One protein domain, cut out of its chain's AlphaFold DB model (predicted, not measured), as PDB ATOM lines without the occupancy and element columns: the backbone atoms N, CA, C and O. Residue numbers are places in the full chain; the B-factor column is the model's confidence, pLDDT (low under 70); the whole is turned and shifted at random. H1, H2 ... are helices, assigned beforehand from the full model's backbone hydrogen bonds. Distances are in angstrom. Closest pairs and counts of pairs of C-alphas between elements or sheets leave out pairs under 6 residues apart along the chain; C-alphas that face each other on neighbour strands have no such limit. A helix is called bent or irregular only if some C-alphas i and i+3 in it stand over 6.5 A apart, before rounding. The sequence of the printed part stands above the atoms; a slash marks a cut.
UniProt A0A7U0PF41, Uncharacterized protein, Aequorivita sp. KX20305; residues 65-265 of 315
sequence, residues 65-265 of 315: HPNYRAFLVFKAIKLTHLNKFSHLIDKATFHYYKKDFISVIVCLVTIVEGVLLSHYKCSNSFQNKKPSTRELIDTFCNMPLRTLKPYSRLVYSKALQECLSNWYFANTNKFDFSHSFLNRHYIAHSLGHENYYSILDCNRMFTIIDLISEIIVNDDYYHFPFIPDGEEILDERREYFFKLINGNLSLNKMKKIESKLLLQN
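AT A GLANCE: This is residues 65 to 265 of the 315 residues of an uncharacterized protein of Aequorivita sp. KX20305 (UniProt A0A7U0PF41). What shape is this? Two groups of mostly aligned helices stand side by side: H1, H2, H8 and H9 in a bundle, and H3, H4, H5 and H7, with short H6 at the rim. What makes it up? The printed part has 201 residues with nine named helices, H1 to H9, and no named strand: all helix. It is compact, with a radius of gyration of the C-alphas of 17.4 A, spanning 46 by 45 by 31 A.

HOW THE PARTS SIT: Which parts meet? The helices' residues are H1 66 to 78, H2 83 to 97, H3 101 to 123, H4 133 to 141, H5 150 to 168, H6 184 to 189, H7 199 to 219, H8 232 to 245 and H9 251 to 262. H2, the hub, forms hairpins with H1 and H3. H7 and H3 touch at a shallow tilt of 25 degrees, closest at C-alphas 105 and 202, 6.1 A. And the backbones? Every O i to N i+4 pair is within hydrogen-bond range in H3, H4, H6, H7 and H9.

IN THESE COORDINATES: Where are the anchors? H1 begins at C-alpha 66, (-0.979, -8.601, 1.551), and H9 ends at C-alpha 262, (3.876, 5.922, 8.039). Which helix is longest? H3 measures 33.2 A from first to last C-alpha. H2 is irregular: C-alphas 84 and 87 are 7.7 A apart.

THE WHOLE: How far does it reach? The farthest C-alphas, 126 and 248, are 51.0 A apart. The links H5 to H6 and H7 to H8 are long, and the printed part has no cut. Where is confidence low? pLDDT is under 70 in 18 residues, among them residues 190 to 196.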
ATOM      1  N   HIS A  65      -5.468  -9.275   0.037       93.12
ATOM      2  CA  HIS A  65      -4.227 -10.028  -0.063       93.12
ATOM      3  C   HIS A  65      -3.034  -9.096   0.243       93.12
ATOM      4  O   HIS A  65      -2.915  -8.047  -0.402       93.12
ATOM      5  N   PRO A  66      -2.109  -9.453   1.159       95.06
ATOM      6  CA  PRO A  66      -0.979  -8.601   1.551       95.06
ATOM      7  C   PRO A  66      -0.174  -8.023   0.385       95.06
ATOM      8  O   PRO A  66       0.126  -6.832   0.386       95.06
ATOM      9  N   ASN A  67       0.125  -8.838  -0.635       93.00
ATOM     10  CA  ASN A  67       0.852  -8.383  -1.828       93.00
ATOM     11  C   ASN A  67       0.123  -7.239  -2.542       93.00
ATOM     12  O   ASN A  67       0.729  -6.219  -2.863       93.00
ATOM     13  N   TYR A  68      -1.179  -7.405  -2.770       91.62
ATOM     14  CA  TYR A  68      -1.971  -6.433  -3.508       91.62
ATOM     15  C   TYR A  68      -2.197  -5.163  -2.690       91.62
ATOM     16  O   TYR A  68      -1.986  -4.048  -3.174       91.62
ATOM     17  N   ARG A  69      -2.549  -5.316  -1.411       94.25
ATOM     18  CA  ARG A  69      -2.808  -4.167  -0.551       94.25
ATOM     19  C   ARG A  69      -1.557  -3.314  -0.338       94.25
ATOM     20  O   ARG A  69      -1.655  -2.086  -0.392       94.25
ATOM     21  N   ALA A  70      -0.392  -3.949  -0.161       95.44
ATOM     22  CA  ALA A  70       0.902  -3.264  -0.071       95.44
ATOM     23  C   ALA A  70       1.233  -2.528  -1.370       95.44
ATOM     24  O   ALA A  70       1.631  -1.362  -1.336       95.44
ATOM     25  N   PHE A  71       0.990  -3.172  -2.513       93.88
ATOM     26  CA  PHE A  71       1.183  -2.570  -3.824       93.88
ATOM     27  C   PHE A  71       0.339  -1.326  -4.050       93.88
ATOM     28  O   PHE A  71       0.859  -0.309  -4.501       93.88
ATOM     29  N   LEU A  72      -0.935  -1.350  -3.682       93.00
ATOM     30  CA  LEU A  72      -1.762  -0.164  -3.831       93.00
ATOM     31  C   LEU A  72      -1.346   0.986  -2.911       93.00
ATOM     32  O   LEU A  72      -1.457   2.141  -3.313       93.00
ATOM     33  N   VAL A  73      -0.871   0.708  -1.693       94.50
ATOM     34  CA  VAL A  73      -0.311   1.778  -0.851       94.50
ATOM     35  C   VAL A  73       0.951   2.352  -1.490       94.50
ATOM     36  O   VAL A  73       1.092   3.569  -1.586       94.50
ATOM     37  N   PHE A  74       1.841   1.490  -1.982       93.44
ATOM     38  CA  PHE A  74       3.035   1.908  -2.710       93.44
ATOM     39  C   PHE A  74       2.693   2.774  -3.931       93.44
ATOM     40  O   PHE A  74       3.279   3.842  -4.104       93.44
ATOM     41  N   LYS A  75       1.692   2.380  -4.730       91.56
ATOM     42  CA  LYS A  75       1.160   3.209  -5.822       91.56
ATOM     43  C   LYS A  75       0.661   4.546  -5.287       91.56
ATOM     44  O   LYS A  75       1.073   5.589  -5.784       91.56
ATOM     45  N   ALA A  76      -0.165   4.533  -4.244       93.62
ATOM     46  CA  ALA A  76      -0.738   5.737  -3.660       93.62
ATOM     47  C   ALA A  76       0.320   6.749  -3.198       93.62
ATOM     48  O   ALA A  76       0.088   7.939  -3.354       93.62
ATOM     49  N   ILE A  77       1.481   6.316  -2.691       92.75
ATOM     50  CA  ILE A  77       2.602   7.209  -2.329       92.75
ATOM     51  C   ILE A  77       3.109   8.017  -3.534       92.75
ATOM     52  O   ILE A  77       3.560   9.149  -3.365       92.75
ATOM     53  N   LYS A  78       3.030   7.456  -4.742       90.44
ATOM     54  CA  LYS A  78       3.595   8.048  -5.962       90.44
ATOM     55  C   LYS A  78       2.569   8.804  -6.812       90.44
ATOM     56  O   LYS A  78       2.964   9.632  -7.623       90.44
ATOM     57  N   LEU A  79       1.276   8.542  -6.624       91.38
ATOM     58  CA  LEU A  79       0.199   9.142  -7.418       91.38
ATOM     59  C   LEU A  79      -0.161  10.551  -6.941       91.38
ATOM     60  O   LEU A  79      -0.317  10.801  -5.740       91.38
ATOM     61  N   THR A  80      -0.361  11.467  -7.889       89.12
ATOM     62  CA  THR A  80      -0.743  12.849  -7.591       89.12
ATOM     63  C   THR A  80      -2.090  12.881  -6.873       89.12
ATOM     64  O   THR A  80      -2.979  12.073  -7.134       89.12
ATOM     65  N   HIS A  81      -2.253  13.819  -5.937       92.06
ATOM     66  CA  HIS A  81      -3.418  13.965  -5.047       92.06
ATOM     67  C   HIS A  81      -3.585  12.847  -4.013       92.06
ATOM     68  O   HIS A  81      -3.870  13.157  -2.858       92.06
ATOM     69  N   LEU A  82      -3.398  11.582  -4.397       94.25
ATOM     70  CA  LEU A  82      -3.546  10.429  -3.511       94.25
ATOM     71  C   LEU A  82      -2.365  10.285  -2.539       94.25
ATOM     72  O   LEU A  82      -2.567   9.885  -1.391       94.25
ATOM     73  N   ASN A  83      -1.160  10.703  -2.937       94.75
ATOM     74  CA  ASN A  83       0.040  10.701  -2.092       94.75
ATOM     75  C   ASN A  83      -0.131  11.464  -0.777       94.75
ATOM     76  O   ASN A  83       0.339  11.007   0.267       94.75
ATOM     77  N   LYS A  84      -0.892  12.562  -0.791       95.62
ATOM     78  CA  LYS A  84      -1.243  13.348   0.403       95.62
ATOM     79  C   LYS A  84      -1.971  12.528   1.464       95.62
ATOM     80  O   LYS A  84      -1.903  12.867   2.639       95.62
ATOM     81  N   PHE A  85      -2.645  11.453   1.060       96.88
ATOM     82  CA  PHE A  85      -3.494  10.634   1.919       96.88
ATOM     83  C   PHE A  85      -3.019   9.180   2.028       96.88
ATOM     84  O   PHE A  85      -3.656   8.396   2.727       96.88
ATOM     85  N   SER A  86      -1.911   8.777   1.390       96.00
ATOM     86  CA  SER A  86      -1.509   7.361   1.383       96.00
ATOM     87  C   SER A  86      -1.155   6.817   2.775       96.00
ATOM     88  O   SER A  86      -1.412   5.648   3.054       96.00
ATOM     89  N   HIS A  87      -0.697   7.669   3.699       96.12
ATOM     90  CA  HIS A  87      -0.503   7.301   5.106       96.12
ATOM     91  C   HIS A  87      -1.825   6.963   5.821       96.12
ATOM     92  O   HIS A  87      -1.843   6.156   6.748       96.12
ATOM     93  N   LEU A  88      -2.953   7.542   5.392       97.56
ATOM     94  CA  LEU A  88      -4.277   7.154   5.884       97.56
ATOM     95  C   LEU A  88      -4.727   5.818   5.289       97.56
ATOM     96  O   LEU A  88      -5.449   5.088   5.959       97.56
ATOM     97  N   ILE A  89      -4.291   5.471   4.070       97.38
ATOM     98  CA  ILE A  89      -4.567   4.154   3.469       97.38
ATOM     99  C   ILE A  89      -3.801   3.075   4.239       97.38
ATOM    100  O   ILE A  89      -4.373   2.030   4.555       97.38
ATOM    101  N   ASP A  90      -2.544   3.348   4.605       96.31
ATOM    102  CA  ASP A  90      -1.762   2.503   5.516       96.31
ATOM    103  C   ASP A  90      -2.498   2.317   6.848       96.31
ATOM    104  O   ASP A  90      -2.800   1.186   7.225       96.31
ATOM    105  N   LYS A  91      -2.887   3.412   7.522       96.81
ATOM    106  CA  LYS A  91      -3.652   3.331   8.779       96.81
ATOM    107  C   LYS A  91      -4.935   2.525   8.623       96.81
ATOM    108  O   LYS A  91      -5.166   1.615   9.414       96.81
ATOM    109  N   ALA A  92      -5.748   2.816   7.607       97.69
ATOM    110  CA  ALA A  92      -6.974   2.073   7.338       97.69
ATOM    111  C   ALA A  92      -6.677   0.576   7.179       97.69
ATOM    112  O   ALA A  92      -7.361  -0.253   7.765       97.69
ATOM    113  N   THR A  93      -5.618   0.219   6.455       97.31
ATOM    114  CA  THR A  93      -5.212  -1.178   6.265       97.31
ATOM    115  C   THR A  93      -4.769  -1.826   7.582       97.31
ATOM    116  O   THR A  93      -5.185  -2.944   7.891       97.31
ATOM    117  N   PHE A  94      -3.980  -1.125   8.402       96.75
ATOM    118  CA  PHE A  94      -3.570  -1.608   9.723       96.75
ATOM    119  C   PHE A  94      -4.782  -1.870  10.623       96.75
ATOM    120  O   PHE A  94      -4.895  -2.944  11.215       96.75
ATOM    121  N   HIS A  95      -5.705  -0.909  10.709       96.06
ATOM    122  CA  HIS A  95      -6.931  -1.041  11.495       96.06
ATOM    123  C   HIS A  95      -7.824  -2.166  10.965       96.06
ATOM    124  O   HIS A  95      -8.398  -2.908  11.760       96.06
ATOM    125  N   TYR A  96      -7.878  -2.358   9.645       95.62
ATOM    126  CA  TYR A  96      -8.663  -3.419   9.024       95.62
ATOM    127  C   TYR A  96      -8.196  -4.808   9.465       95.62
ATOM    128  O   TYR A  96      -8.993  -5.587   9.985       95.62
ATOM    129  N   TYR A  97      -6.895  -5.101   9.352       94.81
ATOM    130  CA  TYR A  97      -6.356  -6.389   9.804       94.81
ATOM    131  C   TYR A  97      -6.478  -6.582  11.324       94.81
ATOM    132  O   TYR A  97      -6.631  -7.708  11.794       94.81
ATOM    133  N   LYS A  98      -6.482  -5.488  12.098       93.06
ATOM    134  CA  LYS A  98      -6.748  -5.496  13.547       93.06
ATOM    135  C   LYS A  98      -8.239  -5.548  13.912       93.06
ATOM    136  O   LYS A  98      -8.552  -5.599  15.099       93.06
ATOM    137  N   LYS A  99      -9.144  -5.564  12.925       91.75
ATOM    138  CA  LYS A  99     -10.611  -5.587  13.086       91.75
ATOM    139  C   LYS A  99     -11.200  -4.344  13.771       91.75
ATOM    140  O   LYS A  99     -12.268  -4.410  14.371       91.75
ATOM    141  N   ASP A 100     -10.526  -3.204  13.659       91.94
ATOM    142  CA  ASP A 100     -10.990  -1.904  14.153       91.94
ATOM    143  C   ASP A 100     -11.692  -1.112  13.033       91.94
ATOM    144  O   ASP A 100     -11.148  -0.169  12.454       91.94
ATOM    145  N   PHE A 101     -12.909  -1.534  12.683       90.44
ATOM    146  CA  PHE A 101     -13.638  -1.031  11.509       90.44
ATOM    147  C   PHE A 101     -14.093   0.432  11.621       90.44
ATOM    148  O   PHE A 101     -14.268   1.099  10.602       90.44
ATOM    149  N   ILE A 102     -14.230   0.963  12.839       88.50
ATOM    150  CA  ILE A 102     -14.548   2.382  13.051       88.50
ATOM    151  C   ILE A 102     -13.363   3.244  12.606       88.50
ATOM    152  O   ILE A 102     -13.526   4.182  11.826       88.50
ATOM    153  N   SER A 103     -12.148   2.896  13.028       91.75
ATOM    154  CA  SER A 103     -10.953   3.617  12.582       91.75
ATOM    155  C   SER A 103     -10.727   3.471  11.077       91.75
ATOM    156  O   SER A 103     -10.320   4.435  10.422       91.75
ATOM    157  N   VAL A 104     -11.043   2.298  10.506       94.94
ATOM    158  CA  VAL A 104     -11.004   2.069   9.052       94.94
ATOM    159  C   VAL A 104     -11.895   3.073   8.328       94.94
ATOM    160  O   VAL A 104     -11.402   3.813   7.475       94.94
ATOM    161  N   ILE A 105     -13.189   3.131   8.665       92.69
ATOM    162  CA  ILE A 105     -14.141   3.950   7.911       92.69
ATOM    163  C   ILE A 105     -13.812   5.442   8.011       92.69
ATOM    164  O   ILE A 105     -13.844   6.140   7.001       92.69
ATOM    165  N   VAL A 106     -13.393   5.921   9.187       91.75
ATOM    166  CA  VAL A 106     -13.002   7.326   9.392       91.75
ATOM    167  C   VAL A 106     -11.789   7.698   8.534       91.75
ATOM    168  O   VAL A 106     -11.768   8.767   7.912       91.75
ATOM    169  N   CYS A 107     -10.795   6.807   8.436       95.69
ATOM    170  CA  CYS A 107      -9.654   7.010   7.546       95.69
ATOM    171  C   CYS A 107     -10.104   7.057   6.077       95.69
ATOM    172  O   CYS A 107      -9.767   8.003   5.364       95.69
ATOM    173  N   LEU A 108     -10.893   6.074   5.630       95.88
ATOM    174  CA  LEU A 108     -11.329   5.951   4.233       95.88
ATOM    175  C   LEU A 108     -12.201   7.129   3.777       95.88
ATOM    176  O   LEU A 108     -12.005   7.637   2.677       95.88
ATOM    177  N   VAL A 109     -13.097   7.620   4.632       94.81
ATOM    178  CA  VAL A 109     -13.912   8.826   4.389       94.81
ATOM    179  C   VAL A 109     -13.042  10.046   4.142       94.81
ATOM    180  O   VAL A 109     -13.245  10.784   3.176       94.81
ATOM    181  N   THR A 110     -12.030  10.223   4.992       95.00
ATOM    182  CA  THR A 110     -11.083  11.333   4.879       95.00
ATOM    183  C   THR A 110     -10.309  11.257   3.563       95.00
ATOM    184  O   THR A 110     -10.106  12.282   2.916       95.00
ATOM    185  N   ILE A 111      -9.922  10.051   3.130       97.25
ATOM    186  CA  ILE A 111      -9.238   9.840   1.849       97.25
ATOM    187  C   ILE A 111     -10.162  10.179   0.673       97.25
ATOM    188  O   ILE A 111      -9.768  10.977  -0.174       97.25
ATOM    189  N   VAL A 112     -11.380   9.616   0.614       96.62
ATOM    190  CA  VAL A 112     -12.325   9.858  -0.497       96.62
ATOM    191  C   VAL A 112     -12.590  11.355  -0.657       96.62
ATOM    192  O   VAL A 112     -12.400  11.910  -1.737       96.62
ATOM    193  N   GLU A 113     -12.977  12.038   0.422       95.12
ATOM    194  CA  GLU A 113     -13.281  13.473   0.363       95.12
ATOM    195  C   GLU A 113     -12.039  14.321   0.088       95.12
ATOM    196  O   GLU A 113     -12.092  15.270  -0.698       95.12
ATOM    197  N   GLY A 114     -10.912  13.968   0.706       95.25
ATOM    198  CA  GLY A 114      -9.649  14.673   0.549       95.25
ATOM    199  C   GLY A 114      -9.118  14.624  -0.882       95.25
ATOM    200  O   GLY A 114      -8.672  15.652  -1.402       95.25
ATOM    201  N   VAL A 115      -9.201  13.465  -1.541       95.75
ATOM    202  CA  VAL A 115      -8.757  13.293  -2.930       95.75
ATOM    203  C   VAL A 115      -9.656  14.073  -3.881       95.75
ATOM    204  O   VAL A 115      -9.138  14.881  -4.655       95.75
ATOM    205  N   LEU A 116     -10.983  13.920  -3.776       94.88
ATOM    206  CA  LEU A 116     -11.936  14.666  -4.609       94.88
ATOM    207  C   LEU A 116     -11.735  16.182  -4.466       94.88
ATOM    208  O   LEU A 116     -11.685  16.909  -5.459       94.88
ATOM    209  N   LEU A 117     -11.544  16.669  -3.235       93.06
ATOM    210  CA  LEU A 117     -11.301  18.087  -2.972       93.06
ATOM    211  C   LEU A 117      -9.932  18.554  -3.473       93.06
ATOM    212  O   LEU A 117      -9.830  19.646  -4.038       93.06
ATOM    213  N   SER A 118      -8.867  17.769  -3.264       92.12
ATOM    214  CA  SER A 118      -7.539  18.129  -3.769       92.12
ATOM    215  C   SER A 118      -7.538  18.220  -5.286       92.12
ATOM    216  O   SER A 118      -6.788  19.034  -5.823       92.12
ATOM    217  N   HIS A 119      -8.326  17.380  -5.946       90.00
ATOM    218  CA  HIS A 119      -8.455  17.380  -7.385       90.00
ATOM    219  C   HIS A 119      -9.256  18.598  -7.868       90.00
ATOM    220  O   HIS A 119      -8.757  19.380  -8.671       90.00
ATOM    221  N   TYR A 120     -10.424  18.857  -7.267       90.25
ATOM    222  CA  TYR A 120     -11.248  20.032  -7.573       90.25
ATOM    223  C   TYR A 120     -10.473  21.352  -7.470       90.25
ATOM    224  O   TYR A 120     -10.568  22.198  -8.357       90.25
ATOM    225  N   LYS A 121      -9.675  21.528  -6.407       87.38
ATOM    226  CA  LYS A 121      -8.846  22.731  -6.214       87.38
ATOM    227  C   LYS A 121      -7.767  22.901  -7.284       87.38
ATOM    228  O   LYS A 121      -7.371  24.026  -7.558       87.38
ATOM    229  N   CYS A 122      -7.281  21.804  -7.860       83.69
ATOM    230  CA  CYS A 122      -6.312  21.848  -8.950       83.69
ATOM    231  C   CYS A 122      -6.972  22.310 -10.254       83.69
ATOM    232  O   CYS A 122      -6.409  23.137 -10.962       83.69
ATOM    233  N   SER A 123      -8.181  21.821 -10.542       78.69
ATOM    234  CA  SER A 123      -8.935  22.186 -11.748       78.69
ATOM    235  C   SER A 123      -9.553  23.587 -11.667       78.69
ATOM    236  O   SER A 123      -9.714  24.243 -12.691       78.69
ATOM    237  N   ASN A 124      -9.889  24.054 -10.461       79.00
ATOM    238  CA  ASN A 124     -10.617  25.302 -10.214       79.00
ATOM    239  C   ASN A 124      -9.860  26.239  -9.257       79.00
ATOM    240  O   ASN A 124     -10.448  26.809  -8.337       79.00
ATOM    241  N   SER A 125      -8.553  26.419  -9.472       67.38
ATOM    242  CA  SER A 125      -7.636  27.154  -8.578       67.38
ATOM    243  C   SER A 125      -8.038  28.602  -8.255       67.38
ATOM    244  O   SER A 125      -7.511  29.181  -7.310       67.38
ATOM    245  N   PHE A 126      -8.970  29.189  -9.011       61.59
ATOM    246  CA  PHE A 126      -9.407  30.581  -8.876       61.59
ATOM    247  C   PHE A 126     -10.748  30.760  -8.144       61.59
ATOM    248  O   PHE A 126     -11.181  31.892  -7.932       61.59
ATOM    249  N   GLN A 127     -11.428  29.676  -7.752       66.50
ATOM    250  CA  GLN A 127     -12.721  29.762  -7.072       66.50
ATOM    251  C   GLN A 127     -12.566  29.594  -5.553       66.50
ATOM    252  O   GLN A 127     -12.326  28.501  -5.051       66.50
ATOM    253  N   ASN A 128     -12.792  30.674  -4.795       65.62
ATOM    254  CA  ASN A 128     -12.820  30.662  -3.321       65.62
ATOM    255  C   ASN A 128     -14.136  30.116  -2.728       65.62
ATOM    256  O   ASN A 128     -14.397  30.263  -1.532       65.62
ATOM    257  N   LYS A 129     -14.999  29.503  -3.544       77.50
ATOM    258  CA  LYS A 129     -16.286  28.961  -3.100       77.50
ATOM    259  C   LYS A 129     -16.130  27.488  -2.721       77.50
ATOM    260  O   LYS A 129     -15.480  26.722  -3.425       77.50
ATOM    261  N   LYS A 130     -16.754  27.078  -1.613       83.00
ATOM    262  CA  LYS A 130     -16.833  25.661  -1.232       83.00
ATOM    263  C   LYS A 130     -17.618  24.889  -2.311       83.00
ATOM    264  O   LYS A 130     -18.769  25.264  -2.548       83.00
ATOM    265  N   PRO A 131     -17.048  23.834  -2.924       88.75
ATOM    266  CA  PRO A 131     -17.759  23.045  -3.920       88.75
ATOM    267  C   PRO A 131     -18.907  22.262  -3.287       88.75
ATOM    268  O   PRO A 131     -18.815  21.784  -2.152       88.75
ATOM    269  N   SER A 132     -19.984  22.108  -4.044       91.00
ATOM    270  CA  SER A 132     -21.024  21.126  -3.782       91.00
ATOM    271  C   SER A 132     -20.509  19.710  -4.041       91.00
ATOM    272  O   SER A 132     -19.571  19.484  -4.806       91.00
ATOM    273  N   THR A 133     -21.163  18.724  -3.433       91.00
ATOM    274  CA  THR A 133     -20.846  17.309  -3.650       91.00
ATOM    275  C   THR A 133     -20.911  16.913  -5.122       91.00
ATOM    276  O   THR A 133     -20.043  16.194  -5.606       91.00
ATOM    277  N   ARG A 134     -21.913  17.415  -5.850       91.06
ATOM    278  CA  ARG A 134     -22.059  17.153  -7.281       91.06
ATOM    279  C   ARG A 134     -20.870  17.700  -8.069       91.06
ATOM    280  O   ARG A 134     -20.315  16.976  -8.883       91.06
ATOM    281  N   GLU A 135     -20.437  18.926  -7.779       91.38
ATOM    282  CA  GLU A 135     -19.260  19.519  -8.428       91.38
ATOM    283  C   GLU A 135     -17.985  18.713  -8.147       91.38
ATOM    284  O   GLU A 135     -17.182  18.534  -9.059       91.38
ATOM    285  N   LEU A 136     -17.806  18.188  -6.928       92.31
ATOM    286  CA  LEU A 136     -16.671  17.316  -6.599       92.31
ATOM    287  C   LEU A 136     -16.665  16.037  -7.449       92.31
ATOM    288  O   LEU A 136     -15.634  15.693  -8.028       92.31
ATOM    289  N   ILE A 137     -17.810  15.351  -7.532       93.81
ATOM    290  CA  ILE A 137     -17.954  14.107  -8.301       93.81
ATOM    291  C   ILE A 137     -17.752  14.382  -9.792       93.81
ATOM    292  O   ILE A 137     -16.940  13.709 -10.430       93.81
ATOM    293  N   ASP A 138     -18.456  15.377 -10.335       91.56
ATOM    294  CA  ASP A 138     -18.437  15.694 -11.762       91.56
ATOM    295  C   ASP A 138     -17.043  16.160 -12.202       91.56
ATOM    296  O   ASP A 138     -16.557  15.720 -13.242       91.56
ATOM    297  N   THR A 139     -16.359  16.975 -11.388       90.19
ATOM    298  CA  THR A 139     -14.994  17.437 -11.698       90.19
ATOM    299  C   THR A 139     -14.006  16.281 -11.758       90.19
ATOM    300  O   THR A 139     -13.135  16.292 -12.615       90.19
ATOM    301  N   PHE A 140     -14.123  15.278 -10.884       91.38
ATOM    302  CA  PHE A 140     -13.204  14.137 -10.877       91.38
ATOM    303  C   PHE A 140     -13.530  13.114 -11.983       91.38
ATOM    304  O   PHE A 140     -12.641  12.638 -12.699       91.38
ATOM    305  N   CYS A 141     -14.813  12.778 -12.145       91.19
ATOM    306  CA  CYS A 141     -15.247  11.693 -13.027       91.19
ATOM    307  C   CYS A 141     -15.325  12.115 -14.502       91.19
ATOM    308  O   CYS A 141     -14.982  11.310 -15.365       91.19
ATOM    309  N   ASN A 142     -15.703  13.364 -14.800       85.06
ATOM    310  CA  ASN A 142     -15.993  13.829 -16.166       85.06
ATOM    311  C   ASN A 142     -14.876  14.682 -16.783       85.06
ATOM    312  O   ASN A 142     -15.130  15.488 -17.680       85.06
ATOM    313  N   MET A 143     -13.638  14.537 -16.313       76.00
ATOM    314  CA  MET A 143     -12.520  15.259 -16.911       76.00
ATOM    315  C   MET A 143     -12.308  14.902 -18.387       76.00
ATOM    316  O   MET A 143     -12.535  13.755 -18.785       76.00
ATOM    317  N   PRO A 144     -11.790  15.851 -19.192       70.38
ATOM    318  CA  PRO A 144     -11.361  15.560 -20.551       70.38
ATOM    319  C   PRO A 144     -10.354  14.407 -20.559       70.38
ATOM    320  O   PRO A 144      -9.341  14.455 -19.860       70.38
ATOM    321  N   LEU A 145     -10.623  13.386 -21.373       67.50
ATOM    322  CA  LEU A 145      -9.752  12.225 -21.529       67.50
ATOM    323  C   LEU A 145      -8.420  12.672 -22.153       67.50
ATOM    324  O   LEU A 145      -8.340  12.909 -23.355       67.50
ATOM    325  N   ARG A 146      -7.375  12.808 -21.333       63.81
ATOM    326  CA  ARG A 146      -5.997  13.107 -21.773       63.81
ATOM    327  C   ARG A 146      -5.069  11.891 -21.644       63.81
ATOM    328  O   ARG A 146      -3.856  12.049 -21.548       63.81
ATOM    329  N   THR A 147      -5.645  10.691 -21.586       65.56
ATOM    330  CA  THR A 147      -5.001   9.479 -21.061       65.56
ATOM    331  C   THR A 147      -4.558   8.498 -22.145       65.56
ATOM    332  O   THR A 147      -5.128   8.453 -23.233       65.56
ATOM    333  N   LEU A 148      -3.582   7.642 -21.819       64.06
ATOM    334  CA  LEU A 148      -3.151   6.517 -22.671       64.06
ATOM    335  C   LEU A 148      -4.229   5.435 -22.840       64.06
ATOM    336  O   LEU A 148      -4.209   4.682 -23.812       64.06
ATOM    337  N   LYS A 149      -5.147   5.320 -21.873       75.75
ATOM    338  CA  LYS A 149      -6.191   4.283 -21.809       75.75
ATOM    339  C   LYS A 149      -7.571   4.921 -21.579       75.75
ATOM    340  O   LYS A 149      -8.180   4.741 -20.519       75.75
ATOM    341  N   PRO A 150      -8.091   5.663 -22.572       79.44
ATOM    342  CA  PRO A 150      -9.313   6.453 -22.424       79.44
ATOM    343  C   PRO A 150     -10.547   5.600 -22.110       79.44
ATOM    344  O   PRO A 150     -11.401   6.016 -21.331       79.44
ATOM    345  N   TYR A 151     -10.621   4.379 -22.649       83.12
ATOM    346  CA  TYR A 151     -11.756   3.481 -22.428       83.12
ATOM    347  C   TYR A 151     -11.819   2.940 -20.993       83.12
ATOM    348  O   TYR A 151     -12.874   3.019 -20.367       83.12
ATOM    349  N   SER A 152     -10.703   2.449 -20.437       84.44
ATOM    350  CA  SER A 152     -10.648   1.993 -19.036       84.44
ATOM    351  C   SER A 152     -10.956   3.135 -18.074       84.44
ATOM    352  O   SER A 152     -11.791   2.980 -17.184       84.44
ATOM    353  N   ARG A 153     -10.360   4.311 -18.310       87.31
ATOM    354  CA  ARG A 153     -10.651   5.531 -17.552       87.31
ATOM    355  C   ARG A 153     -12.145   5.854 -17.558       87.31
ATOM    356  O   ARG A 153     -12.716   6.042 -16.492       87.31
ATOM    357  N   LEU A 154     -12.786   5.867 -18.729       88.69
ATOM    358  CA  LEU A 154     -14.216   6.160 -18.863       88.69
ATOM    359  C   LEU A 154     -15.089   5.174 -18.074       88.69
ATOM    360  O   LEU A 154     -16.002   5.590 -17.363       88.69
ATOM    361  N   VAL A 155     -14.814   3.875 -18.196       89.81
ATOM    362  CA  VAL A 155     -15.593   2.825 -17.525       89.81
ATOM    363  C   VAL A 155     -15.440   2.912 -16.003       89.81
ATOM    364  O   VAL A 155     -16.444   2.891 -15.288       89.81
ATOM    365  N   TYR A 156     -14.218   3.096 -15.496       91.81
ATOM    366  CA  TYR A 156     -13.979   3.269 -14.060       91.81
ATOM    367  C   TYR A 156     -14.621   4.540 -13.512       91.81
ATOM    368  O   TYR A 156     -15.175   4.524 -12.417       91.81
ATOM    369  N   SER A 157     -14.600   5.635 -14.270       92.31
ATOM    370  CA  SER A 157     -15.223   6.887 -13.843       92.31
ATOM    371  C   SER A 157     -16.737   6.815 -13.789       92.31
ATOM    372  O   SER A 157     -17.313   7.344 -12.845       92.31
ATOM    373  N   LYS A 158     -17.382   6.111 -14.724       92.00
ATOM    374  CA  LYS A 158     -18.822   5.830 -14.636       92.00
ATOM    375  C   LYS A 158     -19.148   4.998 -13.396       92.00
ATOM    376  O   LYS A 158     -20.026   5.379 -12.627       92.00
ATOM    377  N   ALA A 159     -18.390   3.927 -13.156       92.94
ATOM    378  CA  ALA A 159     -18.559   3.083 -11.972       92.94
ATOM    379  C   ALA A 159     -18.393   3.880 -10.665       92.94
ATOM    380  O   ALA A 159     -19.213   3.770  -9.753       92.94
ATOM    381  N   LEU A 160     -17.360   4.727 -10.584       94.50
ATOM    382  CA  LEU A 160     -17.127   5.590  -9.429       94.50
ATOM    383  C   LEU A 160     -18.232   6.644  -9.272       94.50
ATOM    384  O   LEU A 160     -18.687   6.876  -8.157       94.50
ATOM    385  N   GLN A 161     -18.691   7.269 -10.358       94.38
ATOM    386  CA  GLN A 161     -19.762   8.268 -10.317       94.38
ATOM    387  C   GLN A 161     -21.072   7.664  -9.797       94.38
ATOM    388  O   GLN A 161     -21.721   8.268  -8.938       94.38
ATOM    389  N   GLU A 162     -21.440   6.469 -10.272       92.00
ATOM    390  CA  GLU A 162     -22.594   5.714  -9.772       92.00
ATOM    391  C   GLU A 162     -22.438   5.375  -8.289       92.00
ATOM    392  O   GLU A 162     -23.355   5.612  -7.504       92.00
ATOM    393  N   CYS A 163     -21.265   4.884  -7.884       92.62
ATOM    394  CA  CYS A 163     -20.961   4.590  -6.488       92.62
ATOM    395  C   CYS A 163     -21.141   5.809  -5.582       92.62
ATOM    396  O   CYS A 163     -21.870   5.771  -4.586       92.62
ATOM    397  N   LEU A 164     -20.480   6.906  -5.943       94.38
ATOM    398  CA  LEU A 164     -20.471   8.117  -5.146       94.38
ATOM    399  C   LEU A 164     -21.866   8.727  -5.058       94.38
ATOM    400  O   LEU A 164     -22.263   9.152  -3.979       94.38
ATOM    401  N   SER A 165     -22.625   8.740  -6.152       92.94
ATOM    402  CA  SER A 165     -23.938   9.393  -6.195       92.94
ATOM    403  C   SER A 165     -25.043   8.560  -5.544       92.94
ATOM    404  O   SER A 165     -25.881   9.112  -4.832       92.94
ATOM    405  N   ASN A 166     -25.042   7.242  -5.769       91.38
ATOM    406  CA  ASN A 166     -26.134   6.360  -5.347       91.38
ATOM    407  C   ASN A 166     -25.917   5.742  -3.964       91.38
ATOM    408  O   ASN A 166     -26.890   5.325  -3.341       91.38
ATOM    409  N   TRP A 167     -24.672   5.707  -3.474       91.81
ATOM    410  CA  TRP A 167     -24.339   5.140  -2.167       91.81
ATOM    411  C   TRP A 167     -23.718   6.177  -1.241       91.81
ATOM    412  O   TRP A 167     -24.375   6.691  -0.333       91.81
ATOM    413  N   TYR A 168     -22.469   6.552  -1.513       93.44
ATOM    414  CA  TYR A 168     -21.673   7.307  -0.550       93.44
ATOM    415  C   TYR A 168     -22.239   8.705  -0.250       93.44
ATOM    416  O   TYR A 168     -22.297   9.110   0.906       93.44
ATOM    417  N   PHE A 169     -22.708   9.443  -1.254       93.75
ATOM    418  CA  PHE A 169     -23.309  10.771  -1.095       93.75
ATOM    419  C   PHE A 169     -24.830  10.787  -1.298       93.75
ATOM    420  O   PHE A 169     -25.420  11.857  -1.472       93.75
ATOM    421  N   ALA A 170     -25.472   9.621  -1.278       91.81
ATOM    422  CA  ALA A 170     -26.907   9.528  -1.479       91.81
ATOM    423  C   ALA A 170     -27.685  10.302  -0.405       91.81
ATOM    424  O   ALA A 170     -27.258  10.436   0.746       91.81
ATOM    425  N   ASN A 171     -28.862  10.797  -0.784       89.69
ATOM    426  CA  ASN A 171     -29.764  11.449   0.156       89.69
ATOM    427  C   ASN A 171     -30.347  10.408   1.123       89.69
ATOM    428  O   ASN A 171     -31.089   9.522   0.701       89.69
ATOM    429  N   THR A 172     -30.063  10.559   2.415       85.56
ATOM    430  CA  THR A 172     -30.481   9.617   3.463       85.56
ATOM    431  C   THR A 172     -31.991   9.476   3.611       85.56
ATOM    432  O   THR A 172     -32.444   8.423   4.037       85.56
ATOM    433  N   ASN A 173     -32.788  10.465   3.193       84.25
ATOM    434  CA  ASN A 173     -34.253  10.375   3.240       84.25
ATOM    435  C   ASN A 173     -34.828   9.338   2.262       84.25
ATOM    436  O   ASN A 173     -35.992   8.967   2.382       84.25
ATOM    437  N   LYS A 174     -34.053   8.926   1.252       82.88
ATOM    438  CA  LYS A 174     -34.467   7.968   0.213       82.88
ATOM    439  C   LYS A 174     -33.510   6.782   0.100       82.88
ATOM    440  O   LYS A 174     -33.588   6.033  -0.869       82.88
ATOM    441  N   PHE A 175     -32.570   6.667   1.030       84.19
ATOM    442  CA  PHE A 175     -31.525   5.666   0.960       84.19
ATOM    443  C   PHE A 175     -32.004   4.354   1.574       84.19
ATOM    444  O   PHE A 175     -32.556   4.346   2.674       84.19
ATOM    445  N   ASP A 176     -31.793   3.254   0.857       82.44
ATOM    446  CA  ASP A 176     -32.129   1.927   1.351       82.44
ATOM    447  C   ASP A 176     -30.980   1.357   2.195       82.44
ATOM    448  O   ASP A 176     -29.944   0.930   1.684       82.44
ATOM    449  N   PHE A 177     -31.194   1.341   3.508       82.69
ATOM    450  CA  PHE A 177     -30.246   0.806   4.481       82.69
ATOM    451  C   PHE A 177     -30.327  -0.722   4.645       82.69
ATOM    452  O   PHE A 177     -29.589  -1.281   5.454       82.69
ATOM    453  N   SER A 178     -31.190  -1.420   3.896       80.06
ATOM    454  CA  SER A 178     -31.329  -2.882   3.974       80.06
ATOM    455  C   SER A 178     -30.057  -3.627   3.540       80.06
ATOM    456  O   SER A 178     -29.745  -4.703   4.056       80.06
ATOM    457  N   HIS A 179     -29.288  -3.042   2.616       77.75
ATOM    458  CA  HIS A 179     -28.126  -3.686   1.998       77.75
ATOM    459  C   HIS A 179     -26.774  -3.155   2.481       77.75
ATOM    460  O   HIS A 179     -25.747  -3.833   2.322       77.75
ATOM    461  N   SER A 180     -26.731  -1.925   2.987       83.31
ATOM    462  CA  SER A 180     -25.484  -1.228   3.286       83.31
ATOM    463  C   SER A 180     -25.737  -0.010   4.156       83.31
ATOM    464  O   SER A 180     -26.732   0.687   3.971       83.31
ATOM    465  N   PHE A 181     -24.779   0.308   5.022       84.69
ATOM    466  CA  PHE A 181     -24.754   1.600   5.706       84.69
ATOM    467  C   PHE A 181     -23.873   2.622   4.993       84.69
ATOM    468  O   PHE A 181     -23.828   3.758   5.439       84.69
ATOM    469  N   LEU A 182     -23.210   2.243   3.885       86.81
ATOM    470  CA  LEU A 182     -22.286   3.061   3.086       86.81
ATOM    471  C   LEU A 182     -22.890   4.402   2.644       86.81
ATOM    472  O   LEU A 182     -23.368   4.545   1.521       86.81
ATOM    473  N   ASN A 183     -22.828   5.396   3.526       90.25
ATOM    474  CA  ASN A 183     -23.347   6.730   3.292       90.25
ATOM    475  C   ASN A 183     -22.644   7.748   4.199       90.25
ATOM    476  O   ASN A 183     -22.686   7.654   5.422       90.25
ATOM    477  N   ARG A 184     -22.054   8.786   3.613       89.56
ATOM    478  CA  ARG A 184     -21.323   9.851   4.305       89.56
ATOM    479  C   ARG A 184     -22.116  10.503   5.431       89.56
ATOM    480  O   ARG A 184     -21.552  10.788   6.483       89.56
ATOM    481  N   HIS A 185     -23.393  10.812   5.211       87.88
ATOM    482  CA  HIS A 185     -24.203  11.481   6.228       87.88
ATOM    483  C   HIS A 185     -24.464  10.537   7.407       87.88
ATOM    484  O   HIS A 185     -24.335  10.949   8.557       87.88
ATOM    485  N   TYR A 186     -24.701   9.254   7.126       84.62
ATOM    486  CA  TYR A 186     -24.775   8.212   8.150       84.62
ATOM    487  C   TYR A 186     -23.484   8.129   8.989       84.62
ATOM    488  O   TYR A 186     -23.563   8.109  10.217       84.62
ATOM    489  N   ILE A 187     -22.302   8.186   8.347       82.31
ATOM    490  CA  ILE A 187     -20.978   8.238   9.016       82.31
ATOM    491  C   ILE A 187     -20.893   9.464   9.917       82.31
ATOM    492  O   ILE A 187     -20.644   9.354  11.117       82.31
ATOM    493  N   ALA A 188     -21.085  10.644   9.334       81.88
ATOM    494  CA  ALA A 188     -20.831  11.911  10.003       81.88
ATOM    495  C   ALA A 188     -21.737  12.124  11.224       81.88
ATOM    496  O   ALA A 188     -21.319  12.753  12.192       81.88
ATOM    497  N   HIS A 189     -22.957  11.587  11.185       80.00
ATOM    498  CA  HIS A 189     -23.950  11.764  12.241       80.00
ATOM    499  C   HIS A 189     -24.162  10.524  13.109       80.00
ATOM    500  O   HIS A 189     -25.007  10.562  13.997       80.00
ATOM    501  N   SER A 190     -23.384   9.454  12.897       69.69
ATOM    502  CA  SER A 190     -23.464   8.217  13.687       69.69
ATOM    503  C   SER A 190     -24.889   7.703  13.839       69.69
ATOM    504  O   SER A 190     -25.353   7.423  14.943       69.69
ATOM    505  N   LEU A 191     -25.596   7.600  12.712       64.31
ATOM    506  CA  LEU A 191     -27.014   7.245  12.674       64.31
ATOM    507  C   LEU A 191     -27.252   5.739  12.924       64.31
ATOM    508  O   LEU A 191     -27.950   5.088  12.167       64.31
ATOM    509  N   GLY A 192     -26.705   5.155  13.989       63.97
ATOM    510  CA  GLY A 192     -26.881   3.736  14.313       63.97
ATOM    511  C   GLY A 192     -26.230   3.370  15.642       63.97
ATOM    512  O   GLY A 192     -25.088   3.744  15.892       63.97
ATOM    513  N   HIS A 193     -26.957   2.655  16.502       63.97
ATOM    514  CA  HIS A 193     -26.503   2.296  17.851       63.97
ATOM    515  C   HIS A 193     -25.886   0.892  17.929       63.97
ATOM    516  O   HIS A 193     -24.995   0.678  18.744       63.97
ATOM    517  N   GLU A 194     -26.313  -0.050  17.079       62.62
ATOM    518  CA  GLU A 194     -25.875  -1.451  17.191       62.62
ATOM    519  C   GLU A 194     -24.704  -1.809  16.272       62.62
ATOM    520  O   GLU A 194     -23.899  -2.657  16.637       62.62
ATOM    521  N   ASN A 195     -24.560  -1.150  15.114       58.09
ATOM    522  CA  ASN A 195     -23.441  -1.349  14.188       58.09
ATOM    523  C   ASN A 195     -23.205  -0.077  13.361       58.09
ATOM    524  O   ASN A 195     -23.840   0.107  12.328       58.09
ATOM    525  N   TYR A 196     -22.291   0.792  13.810       68.31
ATOM    526  CA  TYR A 196     -21.914   2.015  13.081       68.31
ATOM    527  C   TYR A 196     -21.512   1.695  11.634       68.31
ATOM    528  O   TYR A 196     -22.001   2.347  10.722       68.31
ATOM    529  N   TYR A 197     -20.687   0.659  11.427       76.00
ATOM    530  CA  TYR A 197     -20.308   0.133  10.111       76.00
ATOM    531  C   TYR A 197     -19.964  -1.355  10.164       76.00
ATOM    532  O   TYR A 197     -19.429  -1.838  11.164       76.00
ATOM    533  N   SER A 198     -20.222  -2.072   9.067       84.06
ATOM    534  CA  SER A 198     -19.844  -3.479   8.919       84.06
ATOM    535  C   SER A 198     -18.495  -3.653   8.205       84.06
ATOM    536  O   SER A 198     -18.000  -2.759   7.511       84.06
ATOM    537  N   ILE A 199     -17.912  -4.852   8.309       89.88
ATOM    538  CA  ILE A 199     -16.748  -5.243   7.497       89.88
ATOM    539  C   ILE A 199     -17.033  -5.117   5.991       89.88
ATOM    540  O   ILE A 199     -16.151  -4.740   5.225       89.88
ATOM    541  N   LEU A 200     -18.274  -5.380   5.567       91.38
ATOM    542  CA  LEU A 200     -18.682  -5.305   4.163       91.38
ATOM    543  C   LEU A 200     -18.602  -3.868   3.647       91.38
ATOM    544  O   LEU A 200     -18.096  -3.627   2.555       91.38
ATOM    545  N   ASP A 201     -19.022  -2.901   4.458       90.88
ATOM    546  CA  ASP A 201     -18.944  -1.484   4.103       90.88
ATOM    547  C   ASP A 201     -17.496  -0.991   4.019       90.88
ATOM    548  O   ASP A 201     -17.151  -0.232   3.111       90.88
ATOM    549  N   CYS A 202     -16.626  -1.473   4.913       92.69
ATOM    550  CA  CYS A 202     -15.190  -1.217   4.818       92.69
ATOM    551  C   CYS A 202     -14.631  -1.746   3.490       92.69
ATOM    552  O   CYS A 202     -13.898  -1.036   2.804       92.69
ATOM    553  N   ASN A 203     -15.020  -2.958   3.089       93.88
ATOM    554  CA  ASN A 203     -14.567  -3.584   1.844       93.88
ATOM    555  C   ASN A 203     -15.027  -2.803   0.607       93.88
ATOM    556  O   ASN A 203     -14.239  -2.573  -0.315       93.88
ATOM    557  N   ARG A 204     -16.274  -2.318   0.614       92.62
ATOM    558  CA  ARG A 204     -16.792  -1.419  -0.427       92.62
ATOM    559  C   ARG A 204     -15.981  -0.126  -0.499       92.62
ATOM    560  O   ARG A 204     -15.559   0.260  -1.584       92.62
ATOM    561  N   MET A 205     -15.683   0.504   0.639       93.81
ATOM    562  CA  MET A 205     -14.872   1.730   0.676       93.81
ATOM    563  C   MET A 205     -13.441   1.521   0.187       93.81
ATOM    564  O   MET A 205     -12.929   2.360  -0.548       93.81
ATOM    565  N   PHE A 206     -12.797   0.402   0.526       95.00
ATOM    566  CA  PHE A 206     -11.497   0.068  -0.061       95.00
ATOM    567  C   PHE A 206     -11.589  -0.060  -1.582       95.00
ATOM    568  O   PHE A 206     -10.748   0.486  -2.286       95.00
ATOM    569  N   THR A 207     -12.653  -0.675  -2.097       93.12
ATOM    570  CA  THR A 207     -12.873  -0.777  -3.547       93.12
ATOM    571  C   THR A 207     -13.044   0.596  -4.214       93.12
ATOM    572  O   THR A 207     -12.556   0.809  -5.321       93.12
ATOM    573  N   ILE A 208     -13.675   1.560  -3.531       94.62
ATOM    574  CA  ILE A 208     -13.752   2.958  -3.993       94.62
ATOM    575  C   ILE A 208     -12.355   3.578  -4.082       94.62
ATOM    576  O   ILE A 208     -12.037   4.223  -5.080       94.62
ATOM    577  N   ILE A 209     -11.509   3.379  -3.066       95.31
ATOM    578  CA  ILE A 209     -10.125   3.876  -3.080       95.31
ATOM    579  C   ILE A 209      -9.315   3.234  -4.206       95.31
ATOM    580  O   ILE A 209      -8.567   3.934  -4.887       95.31
ATOM    581  N   ASP A 210      -9.486   1.934  -4.436       93.94
ATOM    582  CA  ASP A 210      -8.839   1.223  -5.535       93.94
ATOM    583  C   ASP A 210      -9.257   1.818  -6.893       93.94
ATOM    584  O   ASP A 210      -8.400   2.126  -7.721       93.94
ATOM    585  N   LEU A 211     -10.555   2.082  -7.101       92.94
ATOM    586  CA  LEU A 211     -11.060   2.747  -8.310       92.94
ATOM    587  C   LEU A 211     -10.491   4.156  -8.485       92.94
ATOM    588  O   LEU A 211     -10.052   4.508  -9.578       92.94
ATOM    589  N   ILE A 212     -10.464   4.956  -7.416       94.31
ATOM    590  CA  ILE A 212      -9.857   6.294  -7.423       94.31
ATOM    591  C   ILE A 212      -8.380   6.206  -7.820       94.31
ATOM    592  O   ILE A 212      -7.933   6.960  -8.684       94.31
ATOM    593  N   SER A 213      -7.630   5.274  -7.224       93.06
ATOM    594  CA  SER A 213      -6.213   5.072  -7.529       93.06
ATOM    595  C   SER A 213      -6.000   4.755  -9.005       93.06
ATOM    596  O   SER A 213      -5.058   5.259  -9.608       93.06
ATOM    597  N   GLU A 214      -6.854   3.929  -9.593       90.12
ATOM    598  CA  GLU A 214      -6.715   3.495 -10.982       90.12
ATOM    599  C   GLU A 214      -7.139   4.577 -11.968       90.12
ATOM    600  O   GLU A 214      -6.488   4.769 -12.991       90.12
ATOM    601  N   ILE A 215      -8.163   5.361 -11.644       90.88
ATOM    602  CA  ILE A 215      -8.517   6.565 -12.405       90.88
ATOM    603  C   ILE A 215      -7.313   7.517 -12.474       90.88
ATOM    604  O   ILE A 215      -6.946   7.934 -13.571       90.88
ATOM    605  N   ILE A 216      -6.642   7.773 -11.344       90.44
ATOM    606  CA  ILE A 216      -5.453   8.640 -11.296       90.44
ATOM    607  C   ILE A 216      -4.273   8.019 -12.058       90.44
ATOM    608  O   ILE A 216      -3.587   8.723 -12.784       90.44
ATOM    609  N   VAL A 217      -4.050   6.702 -11.969       88.94
ATOM    610  CA  VAL A 217      -3.014   5.996 -12.760       88.94
ATOM    611  C   VAL A 217      -3.198   6.209 -14.257       88.94
ATOM    612  O   VAL A 217      -2.221   6.411 -14.980       88.94
ATOM    613  N   ASN A 218      -4.446   6.154 -14.729       86.62
ATOM    614  CA  ASN A 218      -4.747   6.398 -16.133       86.62
ATOM    615  C   ASN A 218      -4.476   7.864 -16.525       86.62
ATOM    616  O   ASN A 218      -4.119   8.103 -17.677       86.62
ATOM    617  N   ASP A 219      -4.588   8.812 -15.590       83.69
ATOM    618  CA  ASP A 219      -4.344  10.244 -15.813       83.69
ATOM    619  C   ASP A 219      -2.838  10.613 -15.744       83.69
ATOM    620  O   ASP A 219      -2.352  11.352 -16.600       83.69
ATOM    621  N   ASP A 220      -2.081  10.055 -14.791       77.25
ATOM    622  CA  ASP A 220      -0.686  10.426 -14.470       77.25
ATOM    623  C   ASP A 220       0.387   9.695 -15.313       77.25
ATOM    624  O   ASP A 220       1.581   9.822 -15.041       77.25
ATOM    625  N   TYR A 221       0.004   8.895 -16.319       66.75
ATOM    626  CA  TYR A 221       0.916   8.049 -17.125       66.75
ATOM    627  C   TYR A 221       1.767   7.064 -16.287       66.75
ATOM    628  O   TYR A 221       2.700   6.433 -16.790       66.75
ATOM    629  N   TYR A 222       1.430   6.887 -15.007       71.19
ATOM    630  CA  TYR A 222       2.202   6.119 -14.038       71.19
ATOM    631  C   TYR A 222       1.696   4.672 -13.955       71.19
ATOM    632  O   TYR A 222       0.902   4.319 -13.083       71.19
ATOM    633  N   HIS A 223       2.126   3.827 -14.898       68.12
ATOM    634  CA  HIS A 223       1.581   2.480 -15.080       68.12
ATOM    635  C   HIS A 223       2.533   1.367 -14.617       68.12
ATOM    636  O   HIS A 223       3.575   1.131 -15.221       68.12
ATOM    637  N   PHE A 224       2.097   0.578 -13.633       72.44
ATOM    638  CA  PHE A 224       2.721  -0.697 -13.275       72.44
ATOM    639  C   PHE A 224       1.854  -1.857 -13.779       72.44
ATOM    640  O   PHE A 224       0.788  -2.090 -13.212       72.44
ATOM    641  N   PRO A 225       2.258  -2.564 -14.851       69.19
ATOM    642  CA  PRO A 225       1.506  -3.722 -15.339       69.19
ATOM    643  C   PRO A 225       1.556  -4.910 -14.375       69.19
ATOM    644  O   PRO A 225       0.646  -5.731 -14.381       69.19
ATOM    645  N   PHE A 226       2.588  -4.972 -13.532       79.62
ATOM    646  CA  PHE A 226       2.785  -6.001 -12.518       79.62
ATOM    647  C   PHE A 226       3.215  -5.361 -11.199       79.62
ATOM    648  O   PHE A 226       3.707  -4.229 -11.182       79.62
ATOM    649  N   ILE A 227       3.038  -6.093 -10.099       86.62
ATOM    650  CA  ILE A 227       3.611  -5.713  -8.807       86.62
ATOM    651  C   ILE A 227       5.140  -5.811  -8.946       86.62
ATOM    652  O   ILE A 227       5.615  -6.881  -9.319       86.62
ATOM    653  N   PRO A 228       5.902  -4.731  -8.703       86.94
ATOM    654  CA  PRO A 228       7.354  -4.772  -8.813       86.94
ATOM    655  C   PRO A 228       7.958  -5.653  -7.714       86.94
ATOM    656  O   PRO A 228       7.454  -5.682  -6.589       86.94
ATOM    657  N   ASP A 229       9.052  -6.335  -8.043       85.94
ATOM    658  CA  ASP A 229       9.849  -7.120  -7.099       85.94
ATOM    659  C   ASP A 229      11.069  -6.315  -6.621       85.94
ATOM    660  O   ASP A 229      11.623  -5.514  -7.375       85.94
ATOM    661  N   GLY A 230      11.504  -6.540  -5.376       87.19
ATOM    662  CA  GLY A 230      12.713  -5.923  -4.809       87.19
ATOM    663  C   GLY A 230      12.561  -4.458  -4.383       87.19
ATOM    664  O   GLY A 230      13.558  -3.781  -4.136       87.19
ATOM    665  N   GLU A 231      11.331  -3.953  -4.295       92.25
ATOM    666  CA  GLU A 231      11.033  -2.608  -3.799       92.25
ATOM    667  C   GLU A 231      10.896  -2.633  -2.268       92.25
ATOM    668  O   GLU A 231       9.870  -3.048  -1.734       92.25
ATOM    669  N   GLU A 232      11.900  -2.128  -1.544       93.06
ATOM    670  CA  GLU A 232      11.950  -2.183  -0.070       93.06
ATOM    671  C   GLU A 232      10.680  -1.615   0.596       93.06
ATOM    672  O   GLU A 232      10.087  -2.237   1.476       93.06
ATOM    673  N   ILE A 233      10.188  -0.467   0.111       91.62
ATOM    674  CA  ILE A 233       8.968   0.202   0.607       91.62
ATOM    675  C   ILE A 233       7.726  -0.704   0.485       91.62
ATOM    676  O   ILE A 233       6.817  -0.659   1.322       91.62
ATOM    677  N   LEU A 234       7.659  -1.509  -0.573       94.50
ATOM    678  CA  LEU A 234       6.579  -2.457  -0.828       94.50
ATOM    679  C   LEU A 234       6.732  -3.707   0.046       94.50
ATOM    680  O   LEU A 234       5.763  -4.149   0.671       94.50
ATOM    681  N   ASP A 235       7.940  -4.263   0.089       95.38
ATOM    682  CA  ASP A 235       8.240  -5.523   0.761       95.38
ATOM    683  C   ASP A 235       8.079  -5.409   2.282       95.38
ATOM    684  O   ASP A 235       7.476  -6.290   2.899       95.38
ATOM    685  N   GLU A 236       8.479  -4.283   2.886       95.81
ATOM    686  CA  GLU A 236       8.257  -4.023   4.315       95.81
ATOM    687  C   GLU A 236       6.763  -4.021   4.684       95.81
ATOM    688  O   GLU A 236       6.363  -4.590   5.707       95.81
ATOM    689  N   ARG A 237       5.909  -3.413   3.847       96.50
ATOM    690  CA  ARG A 237       4.448  -3.414   4.053       96.50
ATOM    691  C   ARG A 237       3.867  -4.806   3.902       96.50
ATOM    692  O   ARG A 237       3.070  -5.231   4.737       96.50
ATOM    693  N   ARG A 238       4.270  -5.517   2.849       96.31
ATOM    694  CA  ARG A 238       3.833  -6.887   2.567       96.31
ATOM    695  C   ARG A 238       4.141  -7.800   3.752       96.31
ATOM    696  O   ARG A 238       3.243  -8.481   4.247       96.31
ATOM    697  N   GLU A 239       5.378  -7.769   4.242       96.00
ATOM    698  CA  GLU A 239       5.804  -8.551   5.404       96.00
ATOM    699  C   GLU A 239       4.991  -8.178   6.653       96.00
ATOM    700  O   GLU A 239       4.528  -9.054   7.391       96.00
ATOM    701  N   TYR A 240       4.766  -6.880   6.883       97.00
ATOM    702  CA  TYR A 240       3.972  -6.420   8.017       97.00
ATOM    703  C   TYR A 240       2.515  -6.900   7.955       97.00
ATOM    704  O   TYR A 240       1.994  -7.404   8.951       97.00
ATOM    705  N   PHE A 241       1.867  -6.819   6.793       96.62
ATOM    706  CA  PHE A 241       0.496  -7.295   6.603       96.62
ATOM    707  C   PHE A 241       0.371  -8.805   6.832       96.62
ATOM    708  O   PHE A 241      -0.547  -9.234   7.530       96.62
ATOM    709  N   PHE A 242       1.328  -9.614   6.359       96.12
ATOM    710  CA  PHE A 242       1.367 -11.042   6.700       96.12
ATOM    711  C   PHE A 242       1.500 -11.276   8.212       96.12
ATOM    712  O   PHE A 242       0.808 -12.126   8.773       96.12
ATOM    713  N   LYS A 243       2.352 -10.506   8.902       95.94
ATOM    714  CA  LYS A 243       2.503 -10.605  10.364       95.94
ATOM    715  C   LYS A 243       1.221 -10.226  11.115       95.94
ATOM    716  O   LYS A 243       0.927 -10.865  12.127       95.94
ATOM    717  N   LEU A 244       0.473  -9.230  10.632       94.62
ATOM    718  CA  LEU A 244      -0.823  -8.838  11.195       94.62
ATOM    719  C   LEU A 244      -1.870  -9.946  11.038       94.62
ATOM    720  O   LEU A 244      -2.522 -10.291  12.020       94.62
ATOM    721  N   ILE A 245      -1.987 -10.542   9.845       92.88
ATOM    722  CA  ILE A 245      -2.920 -11.653   9.584       92.88
ATOM    723  C   ILE A 245      -2.622 -12.849  10.495       92.88
ATOM    724  O   ILE A 245      -3.535 -13.430  11.076       92.88
ATOM    725  N   ASN A 246      -1.342 -13.186  10.658       91.69
ATOM    726  CA  ASN A 246      -0.918 -14.332  11.461       91.69
ATOM    727  C   ASN A 246      -0.964 -14.077  12.981       91.69
ATOM    728  O   ASN A 246      -0.748 -15.004  13.754       91.69
ATOM    729  N   GLY A 247      -1.211 -12.839  13.431       87.56
ATOM    730  CA  GLY A 247      -1.256 -12.496  14.857       87.56
ATOM    731  C   GLY A 247       0.104 -12.541  15.569       87.56
ATOM    732  O   GLY A 247       0.163 -12.632  16.794       87.56
ATOM    733  N   ASN A 248       1.214 -12.447  14.831       85.06
ATOM    734  CA  ASN A 248       2.568 -12.719  15.338       85.06
ATOM    735  C   ASN A 248       3.263 -11.507  15.997       85.06
ATOM    736  O   ASN A 248       4.494 -11.466  16.095       85.06
ATOM    737  N   LEU A 249       2.517 -10.483  16.424       91.62
ATOM    738  CA  LEU A 249       3.090  -9.215  16.885       91.62
ATOM    739  C   LEU A 249       2.478  -8.716  18.192       91.62
ATOM    740  O   LEU A 249       1.266  -8.640  18.356       91.62
ATOM    741  N   SER A 250       3.345  -8.277  19.107       91.81
ATOM    742  CA  SER A 250       2.919  -7.527  20.287       91.81
ATOM    743  C   SER A 250       2.542  -6.091  19.921       91.81
ATOM    744  O   SER A 250       3.066  -5.525  18.957       91.81
ATOM    745  N   LEU A 251       1.697  -5.460  20.739       87.69
ATOM    746  CA  LEU A 251       1.249  -4.079  20.526       87.69
ATOM    747  C   LEU A 251       2.409  -3.088  20.360       87.69
ATOM    748  O   LEU A 251       2.387  -2.253  19.462       87.69
ATOM    749  N   ASN A 252       3.456  -3.210  21.179       88.00
ATOM    750  CA  ASN A 252       4.623  -2.329  21.098       88.00
ATOM    751  C   ASN A 252       5.413  -2.524  19.799       88.00
ATOM    752  O   ASN A 252       5.926  -1.553  19.247       88.00
ATOM    753  N   LYS A 253       5.515  -3.764  19.298       93.12
ATOM    754  CA  LYS A 253       6.153  -4.033  18.003       93.12
ATOM    755  C   LYS A 253       5.315  -3.466  16.858       93.12
ATOM    756  O   LYS A 253       5.887  -2.815  15.991       93.12
ATOM    757  N   MET A 254       3.991  -3.646  16.899       93.88
ATOM    758  CA  MET A 254       3.072  -3.060  15.914       93.88
ATOM    759  C   MET A 254       3.241  -1.542  15.842       93.88
ATOM    760  O   MET A 254       3.537  -1.028  14.774       93.88
ATOM    761  N   LYS A 255       3.183  -0.839  16.982       91.19
ATOM    762  CA  LYS A 255       3.366   0.622  17.032       91.19
ATOM    763  C   LYS A 255       4.670   1.077  16.373       91.19
ATOM    764  O   LYS A 255       4.649   1.974  15.542       91.19
ATOM    765  N   LYS A 256       5.798   0.436  16.704       92.25
ATOM    766  CA  LYS A 256       7.110   0.789  16.134       92.25
ATOM    767  C   LYS A 256       7.161   0.599  14.617       92.25
ATOM    768  O   LYS A 256       7.675   1.470  13.919       92.25
ATOM    769  N   ILE A 257       6.646  -0.527  14.117       95.44
ATOM    770  CA  ILE A 257       6.634  -0.814  12.676       95.44
ATOM    771  C   ILE A 257       5.691   0.154  11.954       95.44
ATOM    772  O   ILE A 257       6.081   0.738  10.952       95.44
ATOM    773  N   GLU A 258       4.492   0.394  12.489       95.50
ATOM    774  CA  GLU A 258       3.521   1.325  11.902       95.50
ATOM    775  C   GLU A 258       4.069   2.743  11.826       95.50
ATOM    776  O   GLU A 258       3.985   3.360  10.771       95.50
ATOM    777  N   SER A 259       4.697   3.244  12.893       93.25
ATOM    778  CA  SER A 259       5.362   4.549  12.860       93.25
ATOM    779  C   SER A 259       6.434   4.612  11.771       93.25
ATOM    780  O   SER A 259       6.462   5.582  11.019       93.25
ATOM    781  N   LYS A 260       7.272   3.572  11.635       95.06
ATOM    782  CA  LYS A 260       8.282   3.498  10.567       95.06
ATOM    783  C   LYS A 260       7.638   3.552   9.175       95.06
ATOM    784  O   LYS A 260       8.081   4.334   8.342       95.06
ATOM    785  N   LEU A 261       6.600   2.751   8.930       96.06
ATOM    786  CA  LEU A 261       5.925   2.686   7.629       96.06
ATOM    787  C   LEU A 261       5.225   4.005   7.276       96.06
ATOM    788  O   LEU A 261       5.312   4.460   6.138       96.06
ATOM    789  N   LEU A 262       4.571   4.648   8.249       95.38
ATOM    790  CA  LEU A 262       3.876   5.922   8.039       95.38
ATOM    791  C   LEU A 262       4.846   7.064   7.708       95.38
ATOM    792  O   LEU A 262       4.525   7.899   6.866       95.38
ATOM    793  N   LEU A 263       6.042   7.072   8.309       94.19
ATOM    794  CA  LEU A 263       7.094   8.065   8.038       94.19
ATOM    795  C   LEU A 263       7.645   8.011   6.605       94.19
ATOM    796  O   LEU A 263       8.292   8.957   6.169       94.19
ATOM    797  N   GLN A 264       7.372   6.944   5.848       93.19
ATOM    798  CA  GLN A 264       7.740   6.872   4.429       93.19
ATOM    799  C   GLN A 264       6.872   7.789   3.549       93.19
ATOM    800  O   GLN A 264       7.212   8.036   2.394       93.19
ATOM    801  N   ASN A 265       5.754   8.309   4.069       92.44
ATOM    802  CA  ASN A 265       4.960   9.333   3.402       92.44
ATOM    803  C   ASN A 265       5.351  10.729   3.915       92.44
ATOM    804  O   ASN A 265       5.147  11.045   5.083       92.44
TER     805      ASN A 265